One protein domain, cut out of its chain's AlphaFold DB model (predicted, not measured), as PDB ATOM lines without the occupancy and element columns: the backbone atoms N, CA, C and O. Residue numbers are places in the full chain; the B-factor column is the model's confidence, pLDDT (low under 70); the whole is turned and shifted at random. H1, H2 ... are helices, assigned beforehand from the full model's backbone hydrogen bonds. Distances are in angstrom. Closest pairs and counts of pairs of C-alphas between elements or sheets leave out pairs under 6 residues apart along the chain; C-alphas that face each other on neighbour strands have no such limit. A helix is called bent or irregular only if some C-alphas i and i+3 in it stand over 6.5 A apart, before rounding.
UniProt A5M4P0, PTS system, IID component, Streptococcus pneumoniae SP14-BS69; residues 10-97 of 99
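AT A GLANCE: This is residues 10 to 97 of the 99 residues of the protein "PTS system, IID component" of Streptococcus pneumoniae SP14-BS69 (UniProt A5M4P0). What shape do these atoms make? A compact body of helices has H3 in its middle, with H1 and H4 packed on it and short H2 at one end, while the long H5 runs past H1 and H3 to a free end, where residues 89 to 97, of which 89 to 95 belong to H5, stick out. H1, H3 and H5 form a bundle, three helices roughly side by side. What is it made of? The 88 printed residues include five named helices, H1 to H5 in order, and no named strand: the class is all helix. The whole is compact, with a radius of gyration of the C-alphas of 13.7 A, and spans 45 by 25 by 20 A.

IN THESE COORDINATES: Where are the helices? H1, residues 10 to 19, begins at C-alpha 10 (174.800, 192.288, 136.385) and is 14.3 A long; H2 is residues 22 to 25, 5.8 A. H3 is residues 33 to 48, 20.0 A, and H4 residues 52 to 61, 14.4 A. H5, residues 70 to 95, is 38.2 A long and ends at C-alpha 95 (172.298, 162.378, 142.114). Are any irregular? H3 is, with C-alphas 39 and 42 7.3 A apart and a kink of 53 degrees near residue 42; H5 is, with C-alphas 71 and 74 7.1 A apart.

HOW THE PARTS SIT: What touches the hub, H3? H1 touches it at a shallow tilt of 12 degrees, opposite ways, the closest C-alphas being those of Thr 15 and Val 39, 5.3 A. H4 forms a helical hairpin with it at 24 degrees, closest at C-alphas of Tyr 48 and Phe 55, 5.7 A. H2 touches residues 33 to 39 alone, closest at C-alphas of Cys 22 and Gly 35, 4.1 A. Where is H5? Its residues 70 to 78 alone touch H1, opposite ways at a steep tilt of 43 degrees, with C-alphas of Ser 16 and Pro 74 closest at 5.8 A. H3 is close but not clearly touching, and H4 is apart from H5. How are the backbones? Every O i to N i+4 pair is within hydrogen-bond range in H1 and H4, 10 of 12 in H3 and 19 of 22 in H5; H2 is too short for such a pair.

THE WHOLE: How far does it reach? The two C-alphas farthest apart, those of Tyr 28 and Arg 97, are 45.9 A apart. Are there cuts or long links? The printed part has no cut and no long link. Where is confidence low? The pLDDT is under 70 at residues 20 to 26, 28 to 30 and 88 to 97.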
ATOM      1  N   ARG A  10     175.709 191.269 135.842       77.69
ATOM      2  CA  ARG A  10     174.800 192.288 136.385       77.69
ATOM      3  C   ARG A  10     174.336 191.983 137.809       77.69
ATOM      4  O   ARG A  10     174.117 192.923 138.564       77.69
ATOM      5  N   ASP A  11     174.201 190.712 138.175       77.81
ATOM      6  CA  ASP A  11     173.779 190.307 139.518       77.81
ATOM      7  C   ASP A  11     174.888 190.602 140.533       77.81
ATOM      8  O   ASP A  11     174.627 191.254 141.539       77.81
ATOM      9  N   TYR A  12     176.144 190.286 140.198       76.00
ATOM     10  CA  TYR A  12     177.309 190.653 141.013       76.00
ATOM     11  C   TYR A  12     177.440 192.170 141.201       76.00
ATOM     12  O   TYR A  12     177.710 192.633 142.309       76.00
ATOM     13  N   LEU A  13     177.199 192.960 140.146       79.56
ATOM     14  CA  LEU A  13     177.233 194.423 140.241       79.56
ATOM     15  C   LEU A  13     176.105 194.960 141.135       79.56
ATOM     16  O   LEU A  13     176.348 195.828 141.968       79.56
ATOM     17  N   LYS A  14     174.882 194.428 141.008       78.12
ATOM     18  CA  LYS A  14     173.749 194.808 141.869       78.12
ATOM     19  C   LYS A  14     174.005 194.459 143.334       78.12
ATOM     20  O   LYS A  14     173.745 195.294 144.196       78.12
ATOM     21  N   THR A  15     174.526 193.266 143.613       76.81
ATOM     22  CA  THR A  15     174.921 192.838 144.964       76.81
ATOM     23  C   THR A  15     176.010 193.756 145.524       76.81
ATOM     24  O   THR A  15     175.866 194.277 146.627       76.81
ATOM     25  N   SER A  16     177.035 194.073 144.728       76.12
ATOM     26  CA  SER A  16     178.124 194.972 145.139       76.12
ATOM     27  C   SER A  16     177.647 196.403 145.409       76.12
ATOM     28  O   SER A  16     178.090 197.027 146.363       76.12
ATOM     29  N   LEU A  17     176.710 196.934 144.617       76.88
ATOM     30  CA  LEU A  17     176.142 198.268 144.855       76.88
ATOM     31  C   LEU A  17     175.244 198.306 146.098       76.88
ATOM     32  O   LEU A  17     175.224 199.302 146.817       76.88
ATOM     33  N   ARG A  18     174.527 197.215 146.392       73.25
ATOM     34  CA  ARG A  18     173.732 197.091 147.622       73.25
ATOM     35  C   ARG A  18     174.599 196.999 148.878       73.25
ATOM     36  O   ARG A  18     174.133 197.395 149.943       73.25
ATOM     37  N   ALA A  19     175.853 196.550 148.760       72.06
ATOM     38  CA  ALA A  19     176.803 196.476 149.872       72.06
ATOM     39  C   ALA A  19     177.016 197.832 150.569       72.06
ATOM     40  O   ALA A  19     177.163 197.872 151.786       72.06
ATOM     41  N   PHE A  20     176.943 198.950 149.837       68.81
ATOM     42  CA  PHE A  20     177.067 200.293 150.421       68.81
ATOM     43  C   PHE A  20     175.915 200.654 151.372       68.81
ATOM     44  O   PHE A  20     176.102 201.425 152.308       68.81
ATOM     45  N   PHE A  21     174.733 200.058 151.187       67.94
ATOM     46  CA  PHE A  21     173.584 200.253 152.078       67.94
ATOM     47  C   PHE A  21     173.558 199.264 153.247       67.94
ATOM     48  O   PHE A  21     172.763 199.433 154.169       67.94
ATOM     49  N   CYS A  22     174.446 198.267 153.254       63.06
ATOM     50  CA  CYS A  22     174.485 197.195 154.250       63.06
ATOM     51  C   CYS A  22     174.678 197.725 155.682       63.06
ATOM     52  O   CYS A  22     174.194 197.127 156.640       63.06
ATOM     53  N   GLN A  23     175.325 198.885 155.830       62.97
ATOM     54  CA  GLN A  23     175.581 199.518 157.124       62.97
ATOM     55  C   GLN A  23     174.357 200.241 157.717       62.97
ATOM     56  O   GLN A  23     174.337 200.499 158.916       62.97
ATOM     57  N   ASN A  24     173.314 200.510 156.919       62.97
ATOM     58  CA  ASN A  24     172.054 201.096 157.405       62.97
ATOM     59  C   ASN A  24     171.168 200.073 158.139       62.97
ATOM     60  O   ASN A  24     170.269 200.463 158.873       62.97
ATOM     61  N   GLY A  25     171.410 198.770 157.948       61.34
ATOM     62  CA  GLY A  25     170.658 197.685 158.587       61.34
ATOM     63  C   GLY A  25     171.253 197.201 159.910       61.34
ATOM     64  O   GLY A  25     170.983 196.068 160.297       61.34
ATOM     65  N   PHE A  26     172.105 198.002 160.556       68.00
ATOM     66  CA  PHE A  26     172.796 197.603 161.779       68.00
ATOM     67  C   PHE A  26     171.832 197.550 162.970       68.00
ATOM     68  O   PHE A  26     171.207 198.554 163.308       68.00
ATOM     69  N   ASN A  27     171.737 196.398 163.634       73.12
ATOM     70  CA  ASN A  27     170.978 196.233 164.874       73.12
ATOM     71  C   ASN A  27     171.832 195.561 165.967       73.12
ATOM     72  O   ASN A  27     172.833 194.914 165.685       73.12
ATOM     73  N   TYR A  28     171.449 195.701 167.236       64.38
ATOM     74  CA  TYR A  28     172.198 195.078 168.340       64.38
ATOM     75  C   TYR A  28     171.950 193.568 168.476       64.38
ATOM     76  O   TYR A  28     172.745 192.877 169.105       64.38
ATOM     77  N   SER A  29     170.868 193.050 167.891       67.19
ATOM     78  CA  SER A  29     170.514 191.629 167.948       67.19
ATOM     79  C   SER A  29     171.247 190.780 166.899       67.19
ATOM     80  O   SER A  29     171.637 189.661 167.200       67.19
ATOM     81  N   ASN A  30     171.477 191.306 165.692       69.00
ATOM     82  CA  ASN A  30     171.992 190.564 164.529       69.00
ATOM     83  C   ASN A  30     173.126 191.309 163.785       69.00
ATOM     84  O   ASN A  30     173.620 190.836 162.756       69.00
ATOM     85  N   TYR A  31     173.557 192.472 164.288       81.56
ATOM     86  CA  TYR A  31     174.583 193.339 163.704       81.56
ATOM     87  C   TYR A  31     174.269 193.708 162.249       81.56
ATOM     88  O   TYR A  31     173.232 194.301 161.967       81.56
ATOM     89  N   GLN A  32     175.161 193.393 161.310       78.75
ATOM     90  CA  GLN A  32     174.986 193.660 159.882       78.75
ATOM     91  C   GLN A  32     174.238 192.523 159.162       78.75
ATOM     92  O   GLN A  32     174.130 192.573 157.936       78.75
ATOM     93  N   GLY A  33     173.721 191.516 159.881       79.56
ATOM     94  CA  GLY A  33     173.030 190.348 159.314       79.56
ATOM     95  C   GLY A  33     171.847 190.725 158.422       79.56
ATOM     96  O   GLY A  33     171.772 190.296 157.274       79.56
ATOM     97  N   LEU A  34     170.988 191.639 158.881       80.88
ATOM     98  CA  LEU A  34     169.848 192.112 158.088       80.88
ATOM     99  C   LEU A  34     170.296 192.824 156.795       80.88
ATOM    100  O   LEU A  34     169.712 192.648 155.721       80.88
ATOM    101  N   GLY A  35     171.369 193.612 156.885       81.56
ATOM    102  CA  GLY A  35     171.988 194.244 155.722       81.56
ATOM    103  C   GLY A  35     172.547 193.209 154.743       81.56
ATOM    104  O   GLY A  35     172.336 193.326 153.534       81.56
ATOM    105  N   TYR A  36     173.213 192.178 155.262       83.50
ATOM    106  CA  TYR A  36     173.829 191.113 154.476       83.50
ATOM    107  C   TYR A  36     172.777 190.285 153.726       83.50
ATOM    108  O   TYR A  36     172.901 190.077 152.514       83.50
ATOM    109  N   ALA A  37     171.676 189.934 154.393       84.56
ATOM    110  CA  ALA A  37     170.532 189.276 153.771       84.56
ATOM    111  C   ALA A  37     169.957 190.101 152.602       84.56
ATOM    112  O   ALA A  37     169.700 189.557 151.528       84.56
ATOM    113  N   ASN A  38     169.834 191.428 152.736       84.31
ATOM    114  CA  ASN A  38     169.346 192.302 151.657       84.31
ATOM    115  C   ASN A  38     170.317 192.400 150.456       84.31
ATOM    116  O   ASN A  38     169.899 192.530 149.295       84.31
ATOM    117  N   VAL A  39     171.623 192.325 150.725       85.12
ATOM    118  CA  VAL A  39     172.673 192.272 149.696       85.12
ATOM    119  C   VAL A  39     172.587 190.964 148.902       85.12
ATOM    120  O   VAL A  39     172.648 190.992 147.669       85.12
ATOM    121  N   MET A  40     172.374 189.837 149.588       85.94
ATOM    122  CA  MET A  40     172.285 188.499 148.989       85.94
ATOM    123  C   MET A  40     170.911 188.184 148.375       85.94
ATOM    124  O   MET A  40     170.828 187.389 147.438       85.94
ATOM    125  N   TYR A  41     169.846 188.860 148.814       86.56
ATOM    126  CA  TYR A  41     168.460 188.658 148.377       86.56
ATOM    127  C   TYR A  41     168.260 188.474 146.858       86.56
ATOM    128  O   TYR A  41     167.647 187.482 146.463       86.56
ATOM    129  N   PRO A  42     168.748 189.361 145.960       84.50
ATOM    130  CA  PRO A  42     168.491 189.218 144.526       84.50
ATOM    131  C   PRO A  42     169.187 187.989 143.931       84.50
ATOM    132  O   PRO A  42     168.669 187.385 142.992       84.50
ATOM    133  N   ALA A  43     170.340 187.610 144.483       84.00
ATOM    134  CA  ALA A  43     171.092 186.452 144.040       84.00
ATOM    135  C   ALA A  43     170.454 185.145 144.530       84.00
ATOM    136  O   ALA A  43     170.263 184.232 143.730       84.00
ATOM    137  N   LEU A  44     170.043 185.093 145.801       84.19
ATOM    138  CA  LEU A  44     169.306 183.967 146.379       84.19
ATOM    139  C   LEU A  44     167.971 183.752 145.655       84.19
ATOM    140  O   LEU A  44     167.702 182.653 145.178       84.19
ATOM    141  N   LYS A  45     167.187 184.818 145.453       84.56
ATOM    142  CA  LYS A  45     165.901 184.752 144.741       84.56
ATOM    143  C   LYS A  45     166.051 184.174 143.333       84.56
ATOM    144  O   LYS A  45     165.240 183.365 142.897       84.56
ATOM    145  N   LYS A  46     167.111 184.565 142.619       83.19
ATOM    146  CA  LYS A  46     167.411 184.037 141.282       83.19
ATOM    147  C   LYS A  46     167.915 182.591 141.315       83.19
ATOM    148  O   LYS A  46     167.684 181.837 140.373       83.19
ATOM    149  N   HIS A  47     168.638 182.219 142.366       81.12
ATOM    150  CA  HIS A  47     169.221 180.893 142.503       81.12
ATOM    151  C   HIS A  47     168.160 179.817 142.772       81.12
ATOM    152  O   HIS A  47     168.129 178.805 142.056       81.12
ATOM    153  N   TYR A  48     167.303 180.067 143.766       80.81
ATOM    154  CA  TYR A  48     166.266 179.147 144.232       80.81
ATOM    155  C   TYR A  48     165.026 179.136 143.322       80.81
ATOM    156  O   TYR A  48     164.464 178.070 143.083       80.81
ATOM    157  N   GLY A  49     164.667 180.263 142.695       81.88
ATOM    158  CA  GLY A  49     163.576 180.308 141.714       81.88
ATOM    159  C   GLY A  49     162.234 179.876 142.316       81.88
ATOM    160  O   GLY A  49     161.674 180.609 143.125       81.88
ATOM    161  N   GLU A  50     161.742 178.702 141.910       79.44
ATOM    162  CA  GLU A  50     160.486 178.095 142.390       79.44
ATOM    163  C   GLU A  50     160.627 177.395 143.758       79.44
ATOM    164  O   GLU A  50     159.625 177.143 144.422       79.44
ATOM    165  N   ASP A  51     161.852 177.082 144.200       82.56
ATOM    166  CA  ASP A  51     162.113 176.454 145.503       82.56
ATOM    167  C   ASP A  51     162.023 177.493 146.632       82.56
ATOM    168  O   ASP A  51     163.022 178.058 147.087       82.56
ATOM    169  N   GLN A  52     160.791 177.803 147.039       82.06
ATOM    170  CA  GLN A  52     160.522 178.822 148.050       82.06
ATOM    171  C   GLN A  52     160.999 178.412 149.447       82.06
ATOM    172  O   GLN A  52     161.501 179.263 150.175       82.06
ATOM    173  N   GLU A  53     160.894 177.134 149.816       84.19
ATOM    174  CA  GLU A  53     161.342 176.656 151.131       84.19
ATOM    175  C   GLU A  53     162.856 176.813 151.289       84.19
ATOM    176  O   GLU A  53     163.315 177.428 152.255       84.19
ATOM    177  N   GLY A  54     163.634 176.363 150.296       82.44
ATOM    178  CA  GLY A  54     165.084 176.543 150.304       82.44
ATOM    179  C   GLY A  54     165.500 178.018 150.290       82.44
ATOM    180  O   GLY A  54     166.507 178.388 150.897       82.44
ATOM    181  N   PHE A  55     164.710 178.877 149.638       83.94
ATOM    182  CA  PHE A  55     164.936 180.318 149.634       83.94
ATOM    183  C   PHE A  55     164.722 180.954 151.013       83.94
ATOM    184  O   PHE A  55     165.565 181.744 151.438       83.94
ATOM    185  N   TYR A  56     163.624 180.628 151.703       83.56
ATOM    186  CA  TYR A  56     163.331 181.187 153.026       83.56
ATOM    187  C   TYR A  56     164.369 180.756 154.057       83.56
ATOM    188  O   TYR A  56     164.882 181.611 154.777       83.56
ATOM    189  N   GLN A  57     164.748 179.477 154.051       86.88
ATOM    190  CA  GLN A  57     165.764 178.955 154.959       86.88
ATOM    191  C   GLN A  57     167.117 179.648 154.750       86.88
ATOM    192  O   GLN A  57     167.710 180.159 155.697       86.88
ATOM    193  N   ALA A  58     167.573 179.762 153.498       85.06
ATOM    194  CA  ALA A  58     168.818 180.464 153.204       85.06
ATOM    195  C   ALA A  58     168.752 181.946 153.606       85.06
ATOM    196  O   ALA A  58     169.754 182.517 154.030       85.06
ATOM    197  N   LEU A  59     167.596 182.600 153.470       85.00
ATOM    198  CA  LEU A  59     167.442 183.999 153.863       85.00
ATOM    199  C   LEU A  59     167.532 184.183 155.386       85.00
ATOM    200  O   LEU A  59     168.154 185.145 155.836       85.00
ATOM    201  N   GLU A  60     166.935 183.270 156.151       85.69
ATOM    202  CA  GLU A  60     166.965 183.264 157.614       85.69
ATOM    203  C   GLU A  60     168.393 183.056 158.136       85.69
ATOM    204  O   GLU A  60     168.882 183.879 158.909       85.69
ATOM    205  N   GLU A  61     169.119 182.071 157.596       85.38
ATOM    206  CA  GLU A  61     170.534 181.816 157.916       85.38
ATOM    207  C   GLU A  61     171.424 183.037 157.627       85.38
ATOM    208  O   GLU A  61     172.300 183.403 158.411       85.38
ATOM    209  N   ASN A  62     171.173 183.733 156.511       84.12
ATOM    210  CA  ASN A  62     171.897 184.956 156.158       84.12
ATOM    211  C   ASN A  62     171.566 186.155 157.073       84.12
ATOM    212  O   ASN A  62     172.266 187.169 157.011       84.12
ATOM    213  N   CYS A  63     170.515 186.062 157.894       81.31
ATOM    214  CA  CYS A  63     170.042 187.122 158.782       81.31
ATOM    215  C   CYS A  63     170.458 186.927 160.256       81.31
ATOM    216  O   CYS A  63     170.358 187.885 161.025       81.31
ATOM    217  N   GLU A  64     170.929 185.741 160.664       77.19
ATOM    218  CA  GLU A  64     171.195 185.411 162.075       77.19
ATOM    219  C   GLU A  64     172.285 186.286 162.711       77.19
ATOM    220  O   GLU A  64     172.001 187.044 163.641       77.19
ATOM    221  N   PHE A  65     173.525 186.218 162.218       75.69
ATOM    222  CA  PHE A  65     174.631 187.007 162.756       75.69
ATOM    223  C   PHE A  65     175.711 187.252 161.701       75.69
ATOM    224  O   PHE A  65     176.322 186.320 161.181       75.69
ATOM    225  N   TYR A  66     175.997 188.523 161.415       77.00
ATOM    226  CA  TYR A  66     177.097 188.907 160.531       77.00
ATOM    227  C   TYR A  66     177.716 190.224 160.998       77.00
ATOM    228  O   TYR A  66     177.018 191.226 161.155       77.00
ATOM    229  N   ASN A  67     179.031 190.239 161.215       75.94
ATOM    230  CA  ASN A  67     179.765 191.448 161.579       75.94
ATOM    231  C   ASN A  67     181.167 191.409 160.968       75.94
ATOM    232  O   ASN A  67     182.007 190.607 161.374       75.94
ATOM    233  N   THR A  68     181.415 192.255 159.968       78.31
ATOM    234  CA  THR A  68     182.722 192.360 159.305       78.31
ATOM    235  C   THR A  68     183.015 193.806 158.918       78.31
ATOM    236  O   THR A  68     182.117 194.642 158.814       78.31
ATOM    237  N   ASN A  69     184.287 194.120 158.661       77.75
ATOM    238  CA  ASN A  69     184.622 195.416 158.083       77.75
ATOM    239  C   ASN A  69     183.997 195.519 156.666       77.75
ATOM    240  O   ASN A  69     184.255 194.635 155.839       77.75
ATOM    241  N   PRO A  70     183.226 196.584 156.359       74.44
ATOM    242  CA  PRO A  70     182.554 196.775 155.069       74.44
ATOM    243  C   PRO A  70     183.458 196.616 153.841       74.44
ATOM    244  O   PRO A  70     182.985 196.203 152.784       74.44
ATOM    245  N   HIS A  71     184.762 196.887 153.967       78.06
ATOM    246  CA  HIS A  71     185.724 196.711 152.876       78.06
ATOM    247  C   HIS A  71     185.844 195.257 152.390       78.06
ATOM    248  O   HIS A  71     186.106 195.033 151.210       78.06
ATOM    249  N   PHE A  72     185.615 194.266 153.258       81.25
ATOM    250  CA  PHE A  72     185.658 192.846 152.889       81.25
ATOM    251  C   PHE A  72     184.315 192.306 152.396       81.25
ATOM    252  O   PHE A  72     184.254 191.199 151.860       81.25
ATOM    253  N   LEU A  73     183.240 193.082 152.520       81.75
ATOM    254  CA  LEU A  73     181.891 192.648 152.169       81.75
ATOM    255  C   LEU A  73     181.760 192.219 150.690       81.75
ATOM    256  O   LEU A  73     181.185 191.155 150.445       81.75
ATOM    257  N   PRO A  74     182.348 192.924 149.696       80.56
ATOM    258  CA  PRO A  74     182.334 192.476 148.299       80.56
ATOM    259  C   PRO A  74     183.055 191.137 148.081       80.56
ATOM    260  O   PRO A  74     182.622 190.318 147.269       80.56
ATOM    261  N   PHE A  75     184.139 190.887 148.821       84.25
ATOM    262  CA  PHE A  75     184.888 189.633 148.734       84.25
ATOM    263  C   PHE A  75     184.095 188.467 149.337       84.25
ATOM    264  O   PHE A  75     183.919 187.436 148.690       84.25
ATOM    265  N   ILE A  76     183.550 188.657 150.541       86.38
ATOM    266  CA  ILE A  76     182.794 187.627 151.264       86.38
ATOM    267  C   ILE A  76     181.513 187.255 150.511       86.38
ATOM    268  O   ILE A  76     181.212 186.076 150.341       86.38
ATOM    269  N   THR A  77     180.777 188.246 150.004       83.38
ATOM    270  CA  THR A  77     179.574 188.007 149.184       83.38
ATOM    271  C   THR A  77     179.901 187.266 147.889       83.38
ATOM    272  O   THR A  77     179.193 186.331 147.527       83.38
ATOM    273  N   SER A  78     181.006 187.606 147.217       82.88
ATOM    274  CA  SER A  78     181.452 186.889 146.014       82.88
ATOM    275  C   SER A  78     181.791 185.425 146.306       82.88
ATOM    276  O   SER A  78     181.375 184.540 145.557       82.88
ATOM    277  N   LEU A  79     182.501 185.160 147.407       87.00
ATOM    278  CA  LEU A  79     182.829 183.804 147.844       87.00
ATOM    279  C   LEU A  79     181.562 183.001 148.171       87.00
ATOM    280  O   LEU A  79     181.416 181.872 147.703       87.00
ATOM    281  N   HIS A  80     180.617 183.609 148.892       86.75
ATOM    282  CA  HIS A  80     179.335 182.990 149.223       86.75
ATOM    283  C   HIS A  80     178.577 182.575 147.952       86.75
ATOM    284  O   HIS A  80     178.158 181.428 147.827       86.75
ATOM    285  N   LEU A  81     178.478 183.456 146.952       83.94
ATOM    286  CA  LEU A  81     177.806 183.135 145.687       83.94
ATOM    287  C   LEU A  81     178.424 181.930 144.965       83.94
ATOM    288  O   LEU A  81     177.692 181.089 144.444       83.94
ATOM    289  N   VAL A  82     179.755 181.821 144.963       85.19
ATOM    290  CA  VAL A  82     180.459 180.676 144.363       85.19
ATOM    291  C   VAL A  82     180.179 179.391 145.140       85.19
ATOM    292  O   VAL A  82     179.896 178.360 144.531       85.19
ATOM    293  N   MET A  83     180.212 179.435 146.476       84.81
ATOM    294  CA  MET A  83     179.883 178.273 147.311       84.81
ATOM    295  C   MET A  83     178.461 177.767 147.041       84.81
ATOM    296  O   MET A  83     178.243 176.560 146.917       84.81
ATOM    297  N   LEU A  84     177.518 178.691 146.867       82.38
ATOM    298  CA  LEU A  84     176.114 178.398 146.585       82.38
ATOM    299  C   LEU A  84     175.933 177.718 145.213       82.38
ATOM    300  O   LEU A  84     175.198 176.739 145.080       82.38
ATOM    301  N   GLU A  85     176.672 178.158 144.190       77.56
ATOM    302  CA  GLU A  85     176.703 177.497 142.878       77.56
ATOM    303  C   GLU A  85     177.322 176.085 142.943       77.56
ATOM    304  O   GLU A  85     176.805 175.137 142.338       77.56
ATOM    305  N   MET A  86     178.402 175.917 143.713       77.69
ATOM    306  CA  MET A  86     179.095 174.632 143.865       77.69
ATOM    307  C   MET A  86     178.262 173.595 144.622       77.69
ATOM    308  O   MET A  86     178.262 172.425 144.232       77.69
ATOM    309  N   ALA A  87     177.513 174.005 145.649       73.62
ATOM    310  CA  ALA A  87     176.625 173.120 146.404       73.62
ATOM    311  C   ALA A  87     175.566 172.457 145.500       73.62
ATOM    312  O   ALA A  87     175.325 171.250 145.586       73.62
ATOM    313  N   VAL A  88     174.993 173.207 144.552       65.12
ATOM    314  CA  VAL A  88     174.060 172.654 143.554       65.12
ATOM    315  C   VAL A  88     174.758 171.702 142.591       65.12
ATOM    316  O   VAL A  88     174.214 170.647 142.253       65.12
ATOM    317  N   ARG A  89     175.965 172.053 142.137       59.62
ATOM    318  CA  ARG A  89     176.740 171.204 141.228       59.62
ATOM    319  C   ARG A  89     177.095 169.866 141.880       59.62
ATOM    320  O   ARG A  89     176.995 168.845 141.209       59.62
ATOM    321  N   GLN A  90     177.417 169.866 143.175       64.06
ATOM    322  CA  GLN A  90     177.624 168.663 143.987       64.06
ATOM    323  C   GLN A  90     176.345 167.826 144.115       64.06
ATOM    324  O   GLN A  90     176.381 166.644 143.782       64.06
ATOM    325  N   LYS A  91     175.196 168.420 144.485       61.22
ATOM    326  CA  LYS A  91     173.909 167.691 144.547       61.22
ATOM    327  C   LYS A  91     173.571 167.004 143.218       61.22
ATOM    328  O   LYS A  91     173.191 165.837 143.217       61.22
ATOM    329  N   LYS A  92     173.777 167.684 142.081       60.12
ATOM    330  CA  LYS A  92     173.585 167.087 140.746       60.12
ATOM    331  C   LYS A  92     174.579 165.964 140.446       60.12
ATOM    332  O   LYS A  92     174.173 164.948 139.902       60.12
ATOM    333  N   HIS A  93     175.853 166.137 140.803       59.12
ATOM    334  CA  HIS A  93     176.891 165.123 140.587       59.12
ATOM    335  C   HIS A  93     176.668 163.851 141.415       59.12
ATOM    336  O   HIS A  93     176.965 162.756 140.942       59.12
ATOM    337  N   VAL A  94     176.173 163.995 142.648       63.84
ATOM    338  CA  VAL A  94     175.842 162.870 143.535       63.84
ATOM    339  C   VAL A  94     174.570 162.171 143.054       63.84
ATOM    340  O   VAL A  94     174.571 160.949 142.940       63.84
ATOM    341  N   ALA A  95     173.531 162.928 142.680       61.09
ATOM    342  CA  ALA A  95     172.298 162.378 142.114       61.09
ATOM    343  C   ALA A  95     172.516 161.673 140.762       61.09
ATOM    344  O   ALA A  95     171.839 160.700 140.468       61.09
ATOM    345  N   SER A  96     173.482 162.108 139.946       62.16
ATOM    346  CA  SER A  96     173.830 161.419 138.694       62.16
ATOM    347  C   SER A  96     174.719 160.186 138.887       62.16
ATOM    348  O   SER A  96     175.018 159.497 137.915       62.16
ATOM    349  N   ARG A  97     175.237 159.954 140.101       60.16
ATOM    350  CA  ARG A  97     176.159 158.848 140.391       60.16
ATOM    351  C   ARG A  97     175.446 157.573 140.847       60.16
ATOM    352  O   ARG A  97     176.050 156.506 140.769       60.16
TER     353      ARG A  97